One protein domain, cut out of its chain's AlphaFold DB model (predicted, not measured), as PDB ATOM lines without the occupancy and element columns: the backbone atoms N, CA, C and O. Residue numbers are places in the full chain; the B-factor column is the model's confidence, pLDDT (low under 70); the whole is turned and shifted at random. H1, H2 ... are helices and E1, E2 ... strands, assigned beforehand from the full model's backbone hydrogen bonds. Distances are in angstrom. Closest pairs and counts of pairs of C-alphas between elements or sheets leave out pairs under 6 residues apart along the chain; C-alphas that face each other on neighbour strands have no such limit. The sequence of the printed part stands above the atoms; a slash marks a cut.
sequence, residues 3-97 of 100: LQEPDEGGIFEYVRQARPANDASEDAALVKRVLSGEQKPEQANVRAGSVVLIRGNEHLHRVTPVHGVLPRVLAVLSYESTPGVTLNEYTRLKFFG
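This is residues 3 to 97 of the 100 residues of an uncharacterized protein of Pycnococcus provasolii (UniProt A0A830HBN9). With little regular structure, the domain is a small antiparallel sheet, E2 E1 E3, amid long loops; H1 grazes it, and residues 80 to 85 and 88 to 94, mostly H2, stick out. The printed part has 95 residues, in chain order E1 H1 E2 E3 H2, of mixed class with 28 residues in named elements. It is only just loose, close to compact, with radius of gyration of the C-alphas 15.1 A and spans 38 by 32 by 22 A.

E1 is residues 12 to 15, 10.7 A, from C-alpha 12 at (-2.945, 37.469, -30.134). E2 is 42 to 44, 6.7 A; E3 is 60 to 63, 10.7 A. H1 is 28 to 36, 12.1 A; H2 is 89 to 96, 10.2 A, ending at C-alpha 96 (-15.941, 47.572, -19.732).

E1 has N 13 to O 62 of E3 at 2.9 A and N 14 to O 42 of E2 at 2.8 A. H1 only grazes the sheet, with residues 30 to 35; its closest C-alphas with E3, Val 31 and Leu 60, are 7.9 A apart. H2 is not on the sheet. In H1 and H2 every O i to N i+4 pair is within hydrogen-bond range.

The C-alphas of Glu 38 and Gly 84, the farthest apart, are 41.9 A apart. The printed part has no cut. E1 to H1, E2 to E3 and E3 to H2 are long links. Residues 21, 22 and 24 have pLDDT under 70.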
ATOM      1  N   LEU A   3      -7.030  48.749 -33.103       97.62
ATOM      2  CA  LEU A   3      -6.988  50.169 -33.457       97.62
ATOM      3  C   LEU A   3      -5.554  50.697 -33.421       97.62
ATOM      4  O   LEU A   3      -5.180  51.492 -34.272       97.62
ATOM      5  N   GLN A   4      -4.758  50.220 -32.464       97.50
ATOM      6  CA  GLN A   4      -3.370  50.626 -32.282       97.50
ATOM      7  C   GLN A   4      -2.521  49.436 -31.830       97.50
ATOM      8  O   GLN A   4      -2.868  48.753 -30.860       97.50
ATOM      9  N   GLU A   5      -1.423  49.200 -32.551       97.38
ATOM     10  CA  GLU A   5      -0.360  48.275 -32.150       97.38
ATOM     11  C   GLU A   5       0.431  48.869 -30.966       97.38
ATOM     12  O   GLU A   5       0.636  50.084 -30.925       97.38
ATOM     13  N   PRO A   6       0.847  48.043 -29.991       97.25
ATOM     14  CA  PRO A   6       1.828  48.460 -28.996       97.25
ATOM     15  C   PRO A   6       3.237  48.513 -29.601       97.25
ATOM     16  O   PRO A   6       3.450  48.016 -30.708       97.25
ATOM     17  N   ASP A   7       4.206  49.036 -28.848       97.12
ATOM     18  CA  ASP A   7       5.622  48.972 -29.243       97.12
ATOM     19  C   ASP A   7       6.103  47.514 -29.336       97.12
ATOM     20  O   ASP A   7       6.694  47.103 -30.334       97.12
ATOM     21  N   GLU A   8       5.814  46.715 -28.304       97.12
ATOM     22  CA  GLU A   8       6.218  45.314 -28.219       97.12
ATOM     23  C   GLU A   8       5.152  44.439 -27.538       97.12
ATOM     24  O   GLU A   8       4.353  44.882 -26.703       97.12
ATOM     25  N   GLY A   9       5.156  43.148 -27.878       96.56
ATOM     26  CA  GLY A   9       4.208  42.178 -27.336       96.56
ATOM     27  C   GLY A   9       2.783  42.400 -27.846       96.56
ATOM     28  O   GLY A   9       2.572  42.704 -29.019       96.56
ATOM     29  N   GLY A  10       1.774  42.171 -27.000       96.50
ATOM     30  CA  GLY A  10       0.373  42.332 -27.407       96.50
ATOM     31  C   GLY A  10      -0.095  41.374 -28.514       96.50
ATOM     32  O   GLY A  10      -1.098  41.646 -29.190       96.50
ATOM     33  N   ILE A  11       0.619  40.262 -28.693       96.88
ATOM     34  CA  ILE A  11       0.392  39.268 -29.741       96.88
ATOM     35  C   ILE A  11      -0.838  38.447 -29.373       96.88
ATOM     36  O   ILE A  11      -0.945  37.949 -28.253       96.88
ATOM     37  N   PHE A  12      -1.768  38.307 -30.317       97.00
ATOM     38  CA  PHE A  12      -2.945  37.469 -30.134       97.00
ATOM     39  C   PHE A  12      -2.582  35.996 -30.356       97.00
ATOM     40  O   PHE A  12      -2.179  35.607 -31.454       97.00
ATOM     41  N   GLU A  13      -2.756  35.189 -29.314       97.44
ATOM     42  CA  GLU A  13      -2.422  33.767 -29.270       97.44
ATOM     43  C   GLU A  13      -3.681  32.925 -29.063       97.44
ATOM     44  O   GLU A  13      -4.572  33.323 -28.310       97.44
ATOM     45  N   TYR A  14      -3.762  31.752 -29.693       96.56
ATOM     46  CA  TYR A  14      -4.910  30.858 -29.556       96.56
ATOM     47  C   TYR A  14      -4.556  29.369 -29.638       96.56
ATOM     48  O   TYR A  14      -3.565  28.965 -30.239       96.56
ATOM     49  N   VAL A  15      -5.411  28.542 -29.038       95.44
ATOM     50  CA  VAL A  15      -5.432  27.086 -29.189       95.44
ATOM     51  C   VAL A  15      -6.835  26.692 -29.637       95.44
ATOM     52  O   VAL A  15      -7.826  26.979 -28.958       95.44
ATOM     53  N   ARG A  16      -6.922  26.054 -30.807       92.25
ATOM     54  CA  ARG A  16      -8.190  25.561 -31.353       92.25
ATOM     55  C   ARG A  16      -8.726  24.397 -30.525       92.25
ATOM     56  O   ARG A  16      -7.954  23.644 -29.950       92.25
ATOM     57  N   GLN A  17     -10.053  24.258 -30.516       88.31
ATOM     58  CA  GLN A  17     -10.771  23.153 -29.864       88.31
ATOM     59  C   GLN A  17     -10.326  22.919 -28.409       88.31
ATOM     60  O   GLN A  17     -10.183  21.789 -27.958       88.31
ATOM     61  N   ALA A  18     -10.099  24.010 -27.676       89.19
ATOM     62  CA  ALA A  18      -9.702  23.968 -26.272       89.19
ATOM     63  C   ALA A  18     -10.834  23.494 -25.350       89.19
ATOM     64  O   ALA A  18     -10.575  23.133 -24.206       89.19
ATOM     65  N   ARG A  19     -12.080  23.536 -25.835       86.25
ATOM     66  CA  ARG A  19     -13.254  22.975 -25.166       86.25
ATOM     67  C   ARG A  19     -14.069  22.146 -26.159       86.25
ATOM     68  O   ARG A  19     -14.141  22.532 -27.333       86.25
ATOM     69  N   PRO A  20     -14.693  21.041 -25.717       74.94
ATOM     70  CA  PRO A  20     -15.652  20.313 -26.531       74.94
ATOM     71  C   PRO A  20     -16.816  21.220 -26.944       74.94
ATOM     72  O   PRO A  20     -17.297  22.038 -26.158       74.94
ATOM     73  N   ALA A  21     -17.313  21.046 -28.169       65.69
ATOM     74  CA  ALA A  21     -18.571  21.665 -28.557       65.69
ATOM     75  C   ALA A  21     -19.670  21.162 -27.603       65.69
ATOM     76  O   ALA A  21     -19.882  19.955 -27.498       65.69
ATOM     77  N   ASN A  22     -20.351  22.089 -26.924       66.81
ATOM     78  CA  ASN A  22     -21.411  21.855 -25.927       66.81
ATOM     79  C   ASN A  22     -20.961  21.536 -24.490       66.81
ATOM     80  O   ASN A  22     -21.820  21.256 -23.657       66.81
ATOM     81  N   ASP A  23     -19.669  21.643 -24.170       70.12
ATOM     82  CA  ASP A  23     -19.200  21.648 -22.781       70.12
ATOM     83  C   ASP A  23     -18.485  22.969 -22.479       70.12
ATOM     84  O   ASP A  23     -17.472  23.314 -23.087       70.12
ATOM     85  N   ALA A  24     -19.054  23.743 -21.555       66.12
ATOM     86  CA  ALA A  24     -18.504  25.028 -21.142       66.12
ATOM     87  C   ALA A  24     -17.393  24.888 -20.086       66.12
ATOM     88  O   ALA A  24     -16.791  25.903 -19.715       66.12
ATOM     89  N   SER A  25     -17.122  23.671 -19.599       76.81
ATOM     90  CA  SER A  25     -16.108  23.418 -18.580       76.81
ATOM     91  C   SER A  25     -14.719  23.867 -19.043       76.81
ATOM     92  O   SER A  25     -14.330  23.752 -20.208       76.81
ATOM     93  N   GLU A  26     -13.976  24.486 -18.128       77.38
ATOM     94  CA  GLU A  26     -12.623  24.955 -18.405       77.38
ATOM     95  C   GLU A  26     -11.632  23.790 -18.318       77.38
ATOM     96  O   GLU A  26     -11.538  23.126 -17.285       77.38
ATOM     97  N   ASP A  27     -10.826  23.579 -19.363       88.19
ATOM     98  CA  ASP A  27      -9.678  22.669 -19.293       88.19
ATOM     99  C   ASP A  27      -8.504  23.364 -18.580       88.19
ATOM    100  O   ASP A  27      -7.596  23.940 -19.191       88.19
ATOM    101  N   ALA A  28      -8.532  23.325 -17.246       90.25
ATOM    102  CA  ALA A  28      -7.492  23.915 -16.403       90.25
ATOM    103  C   ALA A  28      -6.096  23.323 -16.676       90.25
ATOM    104  O   ALA A  28      -5.085  24.019 -16.529       90.25
ATOM    105  N   ALA A  29      -6.017  22.057 -17.101       92.88
ATOM    106  CA  ALA A  29      -4.750  21.417 -17.430       92.88
ATOM    107  C   ALA A  29      -4.164  21.998 -18.723       92.88
ATOM    108  O   ALA A  29      -2.971  22.303 -18.768       92.88
ATOM    109  N   LEU A  30      -4.989  22.208 -19.752       92.69
ATOM    110  CA  LEU A  30      -4.585  22.902 -20.974       92.69
ATOM    111  C   LEU A  30      -4.125  24.330 -20.685       92.69
ATOM    112  O   LEU A  30      -3.055  24.726 -21.146       92.69
ATOM    113  N   VAL A  31      -4.890  25.083 -19.889       93.31
ATOM    114  CA  VAL A  31      -4.501  26.441 -19.481       93.31
ATOM    115  C   VAL A  31      -3.124  26.419 -18.821       93.31
ATOM    116  O   VAL A  31      -2.248  27.189 -19.214       93.31
ATOM    117  N   LYS A  32      -2.889  25.495 -17.881       95.62
ATOM    118  CA  LYS A  32      -1.588  25.345 -17.221       95.62
ATOM    119  C   LYS A  32      -0.462  25.062 -18.218       95.62
ATOM    120  O   LYS A  32       0.555  25.742 -18.144       95.62
ATOM    121  N   ARG A  33      -0.646  24.129 -19.162       96.44
ATOM    122  CA  ARG A  33       0.368  23.798 -20.186       96.44
ATOM    123  C   ARG A  33       0.693  24.973 -21.107       96.44
ATOM    124  O   ARG A  33       1.842  25.151 -21.499       96.44
ATOM    125  N   VAL A  34      -0.306  25.783 -21.461       96.00
ATOM    126  CA  VAL A  34      -0.094  26.989 -22.282       96.00
ATOM    127  C   VAL A  34       0.642  28.066 -21.487       96.00
ATOM    128  O   VAL A  34       1.530  28.731 -22.017       96.00
ATOM    129  N   LEU A  35       0.309  28.237 -20.206       94.56
ATOM    130  CA  LEU A  35       0.987  29.195 -19.333       94.56
ATOM    131  C   LEU A  35       2.422  28.770 -18.985       94.56
ATOM    132  O   LEU A  35       3.280  29.641 -18.876       94.56
ATOM    133  N   SER A  36       2.698  27.466 -18.848       96.44
ATOM    134  CA  SER A  36       4.047  26.933 -18.599       96.44
ATOM    135  C   SER A  36       4.911  26.825 -19.861       96.44
ATOM    136  O   SER A  36       6.111  26.577 -19.760       96.44
ATOM    137  N   GLY A  37       4.328  27.016 -21.049       95.50
ATOM    138  CA  GLY A  37       5.025  26.893 -22.331       95.50
ATOM    139  C   GLY A  37       5.202  25.452 -22.825       95.50
ATOM    140  O   GLY A  37       5.776  25.253 -23.895       95.50
ATOM    141  N   GLU A  38       4.679  24.458 -22.100       97.44
ATOM    142  CA  GLU A  38       4.634  23.053 -22.531       97.44
ATOM    143  C   GLU A  38       3.820  22.874 -23.818       97.44
ATOM    144  O   GLU A  38       4.148  22.037 -24.658       97.44
ATOM    145  N   GLN A  39       2.774  23.686 -23.996       95.81
ATOM    146  CA  GLN A  39       1.982  23.734 -25.217       95.81
ATOM    147  C   GLN A  39       2.056  25.130 -25.841       95.81
ATOM    148  O   GLN A  39       1.551  26.101 -25.279       95.81
ATOM    149  N   LYS A  40       2.664  25.226 -27.028       96.62
ATOM    150  CA  LYS A  40       2.777  26.491 -27.763       96.62
ATOM    151  C   LYS A  40       1.452  26.828 -28.459       96.62
ATOM    152  O   LYS A  40       0.984  26.011 -29.255       96.62
ATOM    153  N   PRO A  41       0.847  27.995 -28.185       97.19
ATOM    154  CA  PRO A  41      -0.316  28.451 -28.930       97.19
ATOM    155  C   PRO A  41       0.077  28.919 -30.337       97.19
ATOM    156  O   PRO A  41       1.233  29.245 -30.612       97.19
ATOM    157  N   GLU A  42      -0.907  28.984 -31.225       97.44
ATOM    158  CA  GLU A  42      -0.772  29.625 -32.530       97.44
ATOM    159  C   GLU A  42      -0.870  31.143 -32.381       97.44
ATOM    160  O   GLU A  42      -1.615  31.642 -31.539       97.44
ATOM    161  N   GLN A  43      -0.150  31.888 -33.219       96.88
ATOM    162  CA  GLN A  43      -0.180  33.350 -33.231       96.88
ATOM    163  C   GLN A  43      -0.930  33.852 -34.461       96.88
ATOM    164  O   GLN A  43      -0.676  33.413 -35.583       96.88
ATOM    165  N   ALA A  44      -1.854  34.787 -34.259       93.56
ATOM    166  CA  ALA A  44      -2.492  35.492 -35.361       93.56
ATOM    167  C   ALA A  44      -1.655  36.718 -35.749       93.56
ATOM    168  O   ALA A  44      -1.277  37.518 -34.891       93.56
ATOM    169  N   ASN A  45      -1.410  36.901 -37.047       92.75
ATOM    170  CA  ASN A  45      -0.800  38.124 -37.564       92.75
ATOM    171  C   ASN A  45      -1.850  39.246 -37.575       92.75
ATOM    172  O   ASN A  45      -2.665  39.334 -38.493       92.75
ATOM    173  N   VAL A  46      -1.860  40.068 -36.525       95.94
ATOM    174  CA  VAL A  46      -2.822  41.157 -36.330       95.94
ATOM    175  C   VAL A  46      -2.074  42.483 -36.368       95.94
ATOM    176  O   VAL A  46      -1.190  42.715 -35.550       95.94
ATOM    177  N   ARG A  47      -2.462  43.357 -37.295       96.00
ATOM    178  CA  ARG A  47      -1.959  44.733 -37.440       96.00
ATOM    179  C   ARG A  47      -3.058  45.741 -37.132       96.00
ATOM    180  O   ARG A  47      -4.233  45.361 -37.091       96.00
ATOM    181  N   ALA A  48      -2.721  47.012 -36.937       97.00
ATOM    182  CA  ALA A  48      -3.732  48.065 -36.859       97.00
ATOM    183  C   ALA A  48      -4.687  47.982 -38.075       97.00
ATOM    184  O   ALA A  48      -4.263  47.760 -39.207       97.00
ATOM    185  N   GLY A  49      -5.996  48.055 -37.826       97.19
ATOM    186  CA  GLY A  49      -7.062  47.818 -38.808       97.19
ATOM    187  C   GLY A  49      -7.503  46.355 -38.963       97.19
ATOM    188  O   GLY A  49      -8.572  46.096 -39.509       97.19
ATOM    189  N   SER A  50      -6.754  45.378 -38.442       97.06
ATOM    190  CA  SER A  50      -7.134  43.962 -38.537       97.06
ATOM    191  C   SER A  50      -8.362  43.639 -37.678       97.06
ATOM    192  O   SER A  50      -8.464  44.034 -36.508       97.06
ATOM    193  N   VAL A  51      -9.280  42.848 -38.238       95.50
ATOM    194  CA  VAL A  51     -10.444  42.292 -37.538       95.50
ATOM    195  C   VAL A  51     -10.236  40.793 -37.352       95.50
ATOM    196  O   VAL A  51     -10.063  40.063 -38.321       95.50
ATOM    197  N   VAL A  52     -10.273  40.335 -36.100       94.00
ATOM    198  CA  VAL A  52     -10.240  38.908 -35.759       94.00
ATOM    199  C   VAL A  52     -11.626  38.512 -35.270       94.00
ATOM    200  O   VAL A  52     -12.129  39.102 -34.312       94.00
ATOM    201  N   LEU A  53     -12.234  37.523 -35.926       92.69
ATOM    202  CA  LEU A  53     -13.465  36.888 -35.468       92.69
ATOM    203  C   LEU A  53     -13.098  35.651 -34.647       92.69
ATOM    204  O   LEU A  53     -12.409  34.762 -35.144       92.69
ATOM    205  N   ILE A  54     -13.543  35.603 -33.393       90.25
ATOM    206  CA  ILE A  54     -13.182  34.529 -32.462       90.25
ATOM    207  C   ILE A  54     -14.416  33.760 -32.004       90.25
ATOM    208  O   ILE A  54     -15.426  34.344 -31.621       90.25
ATOM    209  N   ARG A  55     -14.302  32.432 -31.967       88.12
ATOM    210  CA  ARG A  55     -15.247  31.554 -31.265       88.12
ATOM    211  C   ARG A  55     -14.730  31.327 -29.846       88.12
ATOM    212  O   ARG A  55     -14.244  30.252 -29.514       88.12
ATOM    213  N   GLY A  56     -14.779  32.382 -29.026       85.38
ATOM    214  CA  GLY A  56     -14.118  32.427 -27.713       85.38
ATOM    215  C   GLY A  56     -14.558  31.346 -26.717       85.38
ATOM    216  O   GLY A  56     -13.801  31.026 -25.809       85.38
ATOM    217  N   ASN A  57     -15.742  30.753 -26.909       84.12
ATOM    218  CA  ASN A  57     -16.221  29.631 -26.099       84.12
ATOM    219  C   ASN A  57     -15.520  28.296 -26.429       84.12
ATOM    220  O   ASN A  57     -15.380  27.449 -25.561       84.12
ATOM    221  N   GLU A  58     -15.055  28.103 -27.668       87.94
ATOM    222  CA  GLU A  58     -14.440  26.841 -28.123       87.94
ATOM    223  C   GLU A  58     -12.912  26.907 -28.199       87.94
ATOM    224  O   GLU A  58     -12.228  25.885 -28.290       87.94
ATOM    225  N   HIS A  59     -12.350  28.113 -28.249       90.94
ATOM    226  CA  HIS A  59     -10.921  28.333 -28.424       90.94
ATOM    227  C   HIS A  59     -10.366  29.099 -27.234       90.94
ATOM    228  O   HIS A  59     -10.817  30.205 -26.915       90.94
ATOM    229  N   LEU A  60      -9.340  28.525 -26.611       93.56
ATOM    230  CA  LEU A  60      -8.531  29.256 -25.656       93.56
ATOM    231  C   LEU A  60      -7.799  30.339 -26.438       93.56
ATOM    232  O   LEU A  60      -7.206  30.065 -27.478       93.56
ATOM    233  N   HIS A  61      -7.851  31.561 -25.940       94.69
ATOM    234  CA  HIS A  61      -7.158  32.684 -26.535       94.69
ATOM    235  C   HIS A  61      -6.577  33.563 -25.438       94.69
ATOM    236  O   HIS A  61      -7.117  33.646 -24.334       94.69
ATOM    237  N   ARG A  62      -5.457  34.206 -25.744       95.19
ATOM    238  CA  ARG A  62      -4.781  35.139 -24.849       95.19
ATOM    239  C   ARG A  62      -4.071  36.217 -25.654       95.19
ATOM    240  O   ARG A  62      -3.975  36.149 -26.878       95.19
ATOM    241  N   VAL A  63      -3.572  37.217 -24.943       96.06
ATOM    242  CA  VAL A  63      -2.703  38.249 -25.499       96.06
ATOM    243  C   VAL A  63      -1.410  38.232 -24.696       96.06
ATOM    244  O   VAL A  63      -1.465  38.170 -23.466       96.06
ATOM    245  N   THR A  64      -0.256  38.233 -25.366       96.62
ATOM    246  CA  THR A  64       1.030  38.337 -24.662       96.62
ATOM    247  C   THR A  64       1.136  39.684 -23.937       96.62
ATOM    248  O   THR A  64       0.491  40.651 -24.356       96.62
ATOM    249  N   PRO A  65       1.927  39.781 -22.850       96.62
ATOM    250  CA  PRO A  65       2.150  41.053 -22.172       96.62
ATOM    251  C   PRO A  65       2.557  42.159 -23.154       96.62
ATOM    252  O   PRO A  65       3.279  41.909 -24.117       96.62
ATOM    253  N   VAL A  66       2.041  43.367 -22.929       97.50
ATOM    254  CA  VAL A  66       2.406  44.561 -23.699       97.50
ATOM    255  C   VAL A  66       3.616  45.208 -23.036       97.50
ATOM    256  O   VAL A  66       3.631  45.368 -21.814       97.50
ATOM    257  N   HIS A  67       4.601  45.594 -23.841       97.19
ATOM    258  CA  HIS A  67       5.799  46.301 -23.402       97.19
ATOM    259  C   HIS A  67       5.961  47.607 -24.192       97.19
ATOM    260  O   HIS A  67       5.491  47.712 -25.325       97.19
ATOM    261  N   GLY A  68       6.615  48.596 -23.580       96.75
ATOM    262  CA  GLY A  68       6.807  49.932 -24.152       96.75
ATOM    263  C   GLY A  68       5.819  50.980 -23.636       96.75
ATOM    264  O   GLY A  68       5.146  50.786 -22.622       96.75
ATOM    265  N   VAL A  69       5.790  52.125 -24.315       97.25
ATOM    266  CA  VAL A  69       5.005  53.311 -23.945       97.25
ATOM    267  C   VAL A  69       3.698  53.367 -24.731       97.25
ATOM    268  O   VAL A  69       2.680  53.803 -24.188       97.25
ATOM    269  N   LEU A  70       3.697  52.927 -25.994       97.38
ATOM    270  CA  LEU A  70       2.484  52.899 -26.805       97.38
ATOM    271  C   LEU A  70       1.547  51.773 -26.335       97.38
ATOM    272  O   LEU A  70       1.924  50.597 -26.358       97.38
ATOM    273  N   PRO A  71       0.303  52.092 -25.928       96.69
ATOM    274  CA  PRO A  71      -0.643  51.080 -25.489       96.69
ATOM    275  C   PRO A  71      -1.232  50.310 -26.675       96.69
ATOM    276  O   PRO A  71      -1.439  50.846 -27.764       96.69
ATOM    277  N   ARG A  72      -1.628  49.061 -26.419       97.06
ATOM    278  CA  ARG A  72      -2.453  48.269 -27.335       97.06
ATOM    279  C   ARG A  72      -3.923  48.666 -27.194       97.06
ATOM    280  O   ARG A  72      -4.528  48.402 -26.156       97.06
ATOM    281  N   VAL A  73      -4.527  49.217 -28.246       96.38
ATOM    282  CA  VAL A  73      -5.939  49.649 -28.227       96.38
ATOM    283  C   VAL A  73      -6.781  48.757 -29.135       96.38
ATOM    284  O   VAL A  73      -6.493  48.607 -30.322       96.38
ATOM    285  N   LEU A  74      -7.842  48.162 -28.586       95.00
ATOM    286  CA  LEU A  74      -8.707  47.203 -29.276       95.00
ATOM    287  C   LEU A  74     -10.176  47.621 -29.147       95.00
ATOM    288  O   LEU A  74     -10.665  47.833 -28.041       95.00
ATOM    289  N   ALA A  75     -10.898  47.648 -30.265       93.06
ATOM    290  CA  ALA A  75     -12.357  47.647 -30.251       93.06
ATOM    291  C   ALA A  75     -12.861  46.198 -30.229       93.06
ATOM    292  O   ALA A  75     -12.564  45.421 -31.148       93.06
ATOM    293  N   VAL A  76     -13.616  45.836 -29.193       90.00
ATOM    294  CA  VAL A  76     -14.251  44.518 -29.058       90.00
ATOM    295  C   VAL A  76     -15.733  44.654 -29.365       90.00
ATOM    296  O   VAL A  76     -16.412  45.515 -28.815       90.00
ATOM    297  N   LEU A  77     -16.216  43.788 -30.248       87.50
ATOM    298  CA  LEU A  77     -17.624  43.664 -30.591       87.50
ATOM    299  C   LEU A  77     -18.069  42.262 -30.183       87.50
ATOM    300  O   LEU A  77     -17.377  41.287 -30.485       87.50
ATOM    301  N   SER A  78     -19.211  42.171 -29.513       85.44
ATOM    302  CA  SER A  78     -19.892  40.903 -29.254       85.44
ATOM    303  C   SER A  78     -20.997  40.737 -30.288       85.44
ATOM    304  O   SER A  78     -21.779  41.661 -30.508       85.44
ATOM    305  N   TYR A  79     -21.033  39.577 -30.935       85.88
ATOM    306  CA  TYR A  79     -22.047  39.227 -31.921       85.88
ATOM    307  C   TYR A  79     -22.885  38.069 -31.392       85.88
ATOM    308  O   TYR A  79     -22.330  37.067 -30.945       85.88
ATOM    309  N   GLU A  80     -24.203  38.213 -31.486       88.00
ATOM    310  CA  GLU A  80     -25.187  37.205 -31.104       88.00
ATOM    311  C   GLU A  80     -26.048  36.859 -32.317       88.00
ATOM    312  O   GLU A  80     -26.414  37.733 -33.104       88.00
ATOM    313  N   SER A  81     -26.378  35.578 -32.477       88.19
ATOM    314  CA  SER A  81     -27.235  35.117 -33.580       88.19
ATOM    315  C   SER A  81     -28.709  35.465 -33.371       88.19
ATOM    316  O   SER A  81     -29.476  35.476 -34.332       88.19
ATOM    317  N   THR A  82     -29.109  35.744 -32.127       92.56
ATOM    318  CA  THR A  82     -30.488  36.083 -31.770       92.56
ATOM    319  C   THR A  82     -30.646  37.602 -31.641       92.56
ATOM    320  O   THR A  82     -29.893  38.230 -30.891       92.56
ATOM    321  N   PRO A  83     -31.626  38.219 -32.329       92.50
ATOM    322  CA  PRO A  83     -31.890  39.650 -32.211       92.50
ATOM    323  C   PRO A  83     -32.234  40.080 -30.781       92.50
ATOM    324  O   PRO A  83     -32.906  39.359 -30.046       92.50
ATOM    325  N   GLY A  84     -31.813  41.289 -30.401       89.62
ATOM    326  CA  GLY A  84     -32.154  41.893 -29.107       89.62
ATOM    327  C   GLY A  84     -31.373  41.350 -27.908       89.62
ATOM    328  O   GLY A  84     -31.586  41.825 -26.794       89.62
ATOM    329  N   VAL A  85     -30.454  40.400 -28.107       89.75
ATOM    330  CA  VAL A  85     -29.571  39.936 -27.033       89.75
ATOM    331  C   VAL A  85     -28.521  41.001 -26.740       89.75
ATOM    332  O   VAL A  85     -27.794  41.461 -27.619       89.75
ATOM    333  N   THR A  86     -28.431  41.375 -25.470       87.00
ATOM    334  CA  THR A  86     -27.422  42.296 -24.953       87.00
ATOM    335  C   THR A  86     -26.610  41.613 -23.869       87.00
ATOM    336  O   THR A  86     -27.128  40.771 -23.133       87.00
ATOM    337  N   LEU A  87     -25.354  42.026 -23.703       86.25
ATOM    338  CA  LEU A  87     -24.561  41.604 -22.552       86.25
ATOM    339  C   LEU A  87     -25.273  42.010 -21.257       86.25
ATOM    340  O   LEU A  87     -25.672  43.165 -21.097       86.25
ATOM    341  N   ASN A  88     -25.407  41.062 -20.332       88.12
ATOM    342  CA  ASN A  88     -25.955  41.350 -19.012       88.12
ATOM    343  C   ASN A  88     -25.047  42.323 -18.233       88.12
ATOM    344  O   ASN A  88     -23.880  42.541 -18.575       88.12
ATOM    345  N   GLU A  89     -25.594  42.915 -17.175       90.75
ATOM    346  CA  GLU A  89     -24.916  43.941 -16.381       90.75
ATOM    347  C   GLU A  89     -23.573  43.468 -15.804       90.75
ATOM    348  O   GLU A  89     -22.556  44.149 -15.954       90.75
ATOM    349  N   TYR A  90     -23.547  42.261 -15.228       90.44
ATOM    350  CA  TYR A  90     -22.342  41.642 -14.669       90.44
ATOM    351  C   TYR A  90     -21.204  41.587 -15.697       90.44
ATOM    352  O   TYR A  90     -20.074  41.998 -15.425       90.44
ATOM    353  N   THR A  91     -21.510  41.126 -16.907       87.00
ATOM    354  CA  THR A  91     -20.538  40.996 -17.988       87.00
ATOM    355  C   THR A  91     -20.047  42.359 -18.477       87.00
ATOM    356  O   THR A  91     -18.857  42.527 -18.748       87.00
ATOM    357  N   ARG A  92     -20.932  43.360 -18.545       88.44
ATOM    358  CA  ARG A  92     -20.566  44.725 -18.952       88.44
ATOM    359  C   ARG A  92     -19.634  45.395 -17.943       88.44
ATOM    360  O   ARG A  92     -18.640  45.988 -18.359       88.44
ATOM    361  N   LEU A  93     -19.883  45.237 -16.643       90.38
ATOM    362  CA  LEU A  93     -18.966  45.711 -15.599       90.38
ATOM    363  C   LEU A  93     -17.613  45.015 -15.687       90.38
ATOM    364  O   LEU A  93     -16.583  45.679 -15.663       90.38
ATOM    365  N   LYS A  94     -17.606  43.689 -15.840       87.62
ATOM    366  CA  LYS A  94     -16.364  42.913 -15.878       87.62
ATOM    367  C   LYS A  94     -15.465  43.279 -17.063       87.62
ATOM    368  O   LYS A  94     -14.252  43.339 -16.893       87.62
ATOM    369  N   PHE A  95     -16.035  43.512 -18.247       83.62
ATOM    370  CA  PHE A  95     -15.248  43.804 -19.453       83.62
ATOM    371  C   PHE A  95     -15.023  45.291 -19.718       83.62
ATOM    372  O   PHE A  95     -13.973  45.654 -20.245       83.62
ATOM    373  N   PHE A  96     -15.987  46.149 -19.382       84.12
ATOM    374  CA  PHE A  96     -15.941  47.572 -19.732       84.12
ATOM    375  C   PHE A  96     -15.900  48.501 -18.518       84.12
ATOM    376  O   PHE A  96     -15.724  49.704 -18.700       84.12
ATOM    377  N   GLY A  97     -16.091  47.984 -17.301       87.19
ATOM    378  CA  GLY A  97     -16.106  48.779 -16.071       87.19
ATOM    379  C   GLY A  97     -17.329  49.689 -15.913       87.19
ATOM    380  O   GLY A  97     -17.340  50.520 -15.012       87.19
TER     381      GLY A  97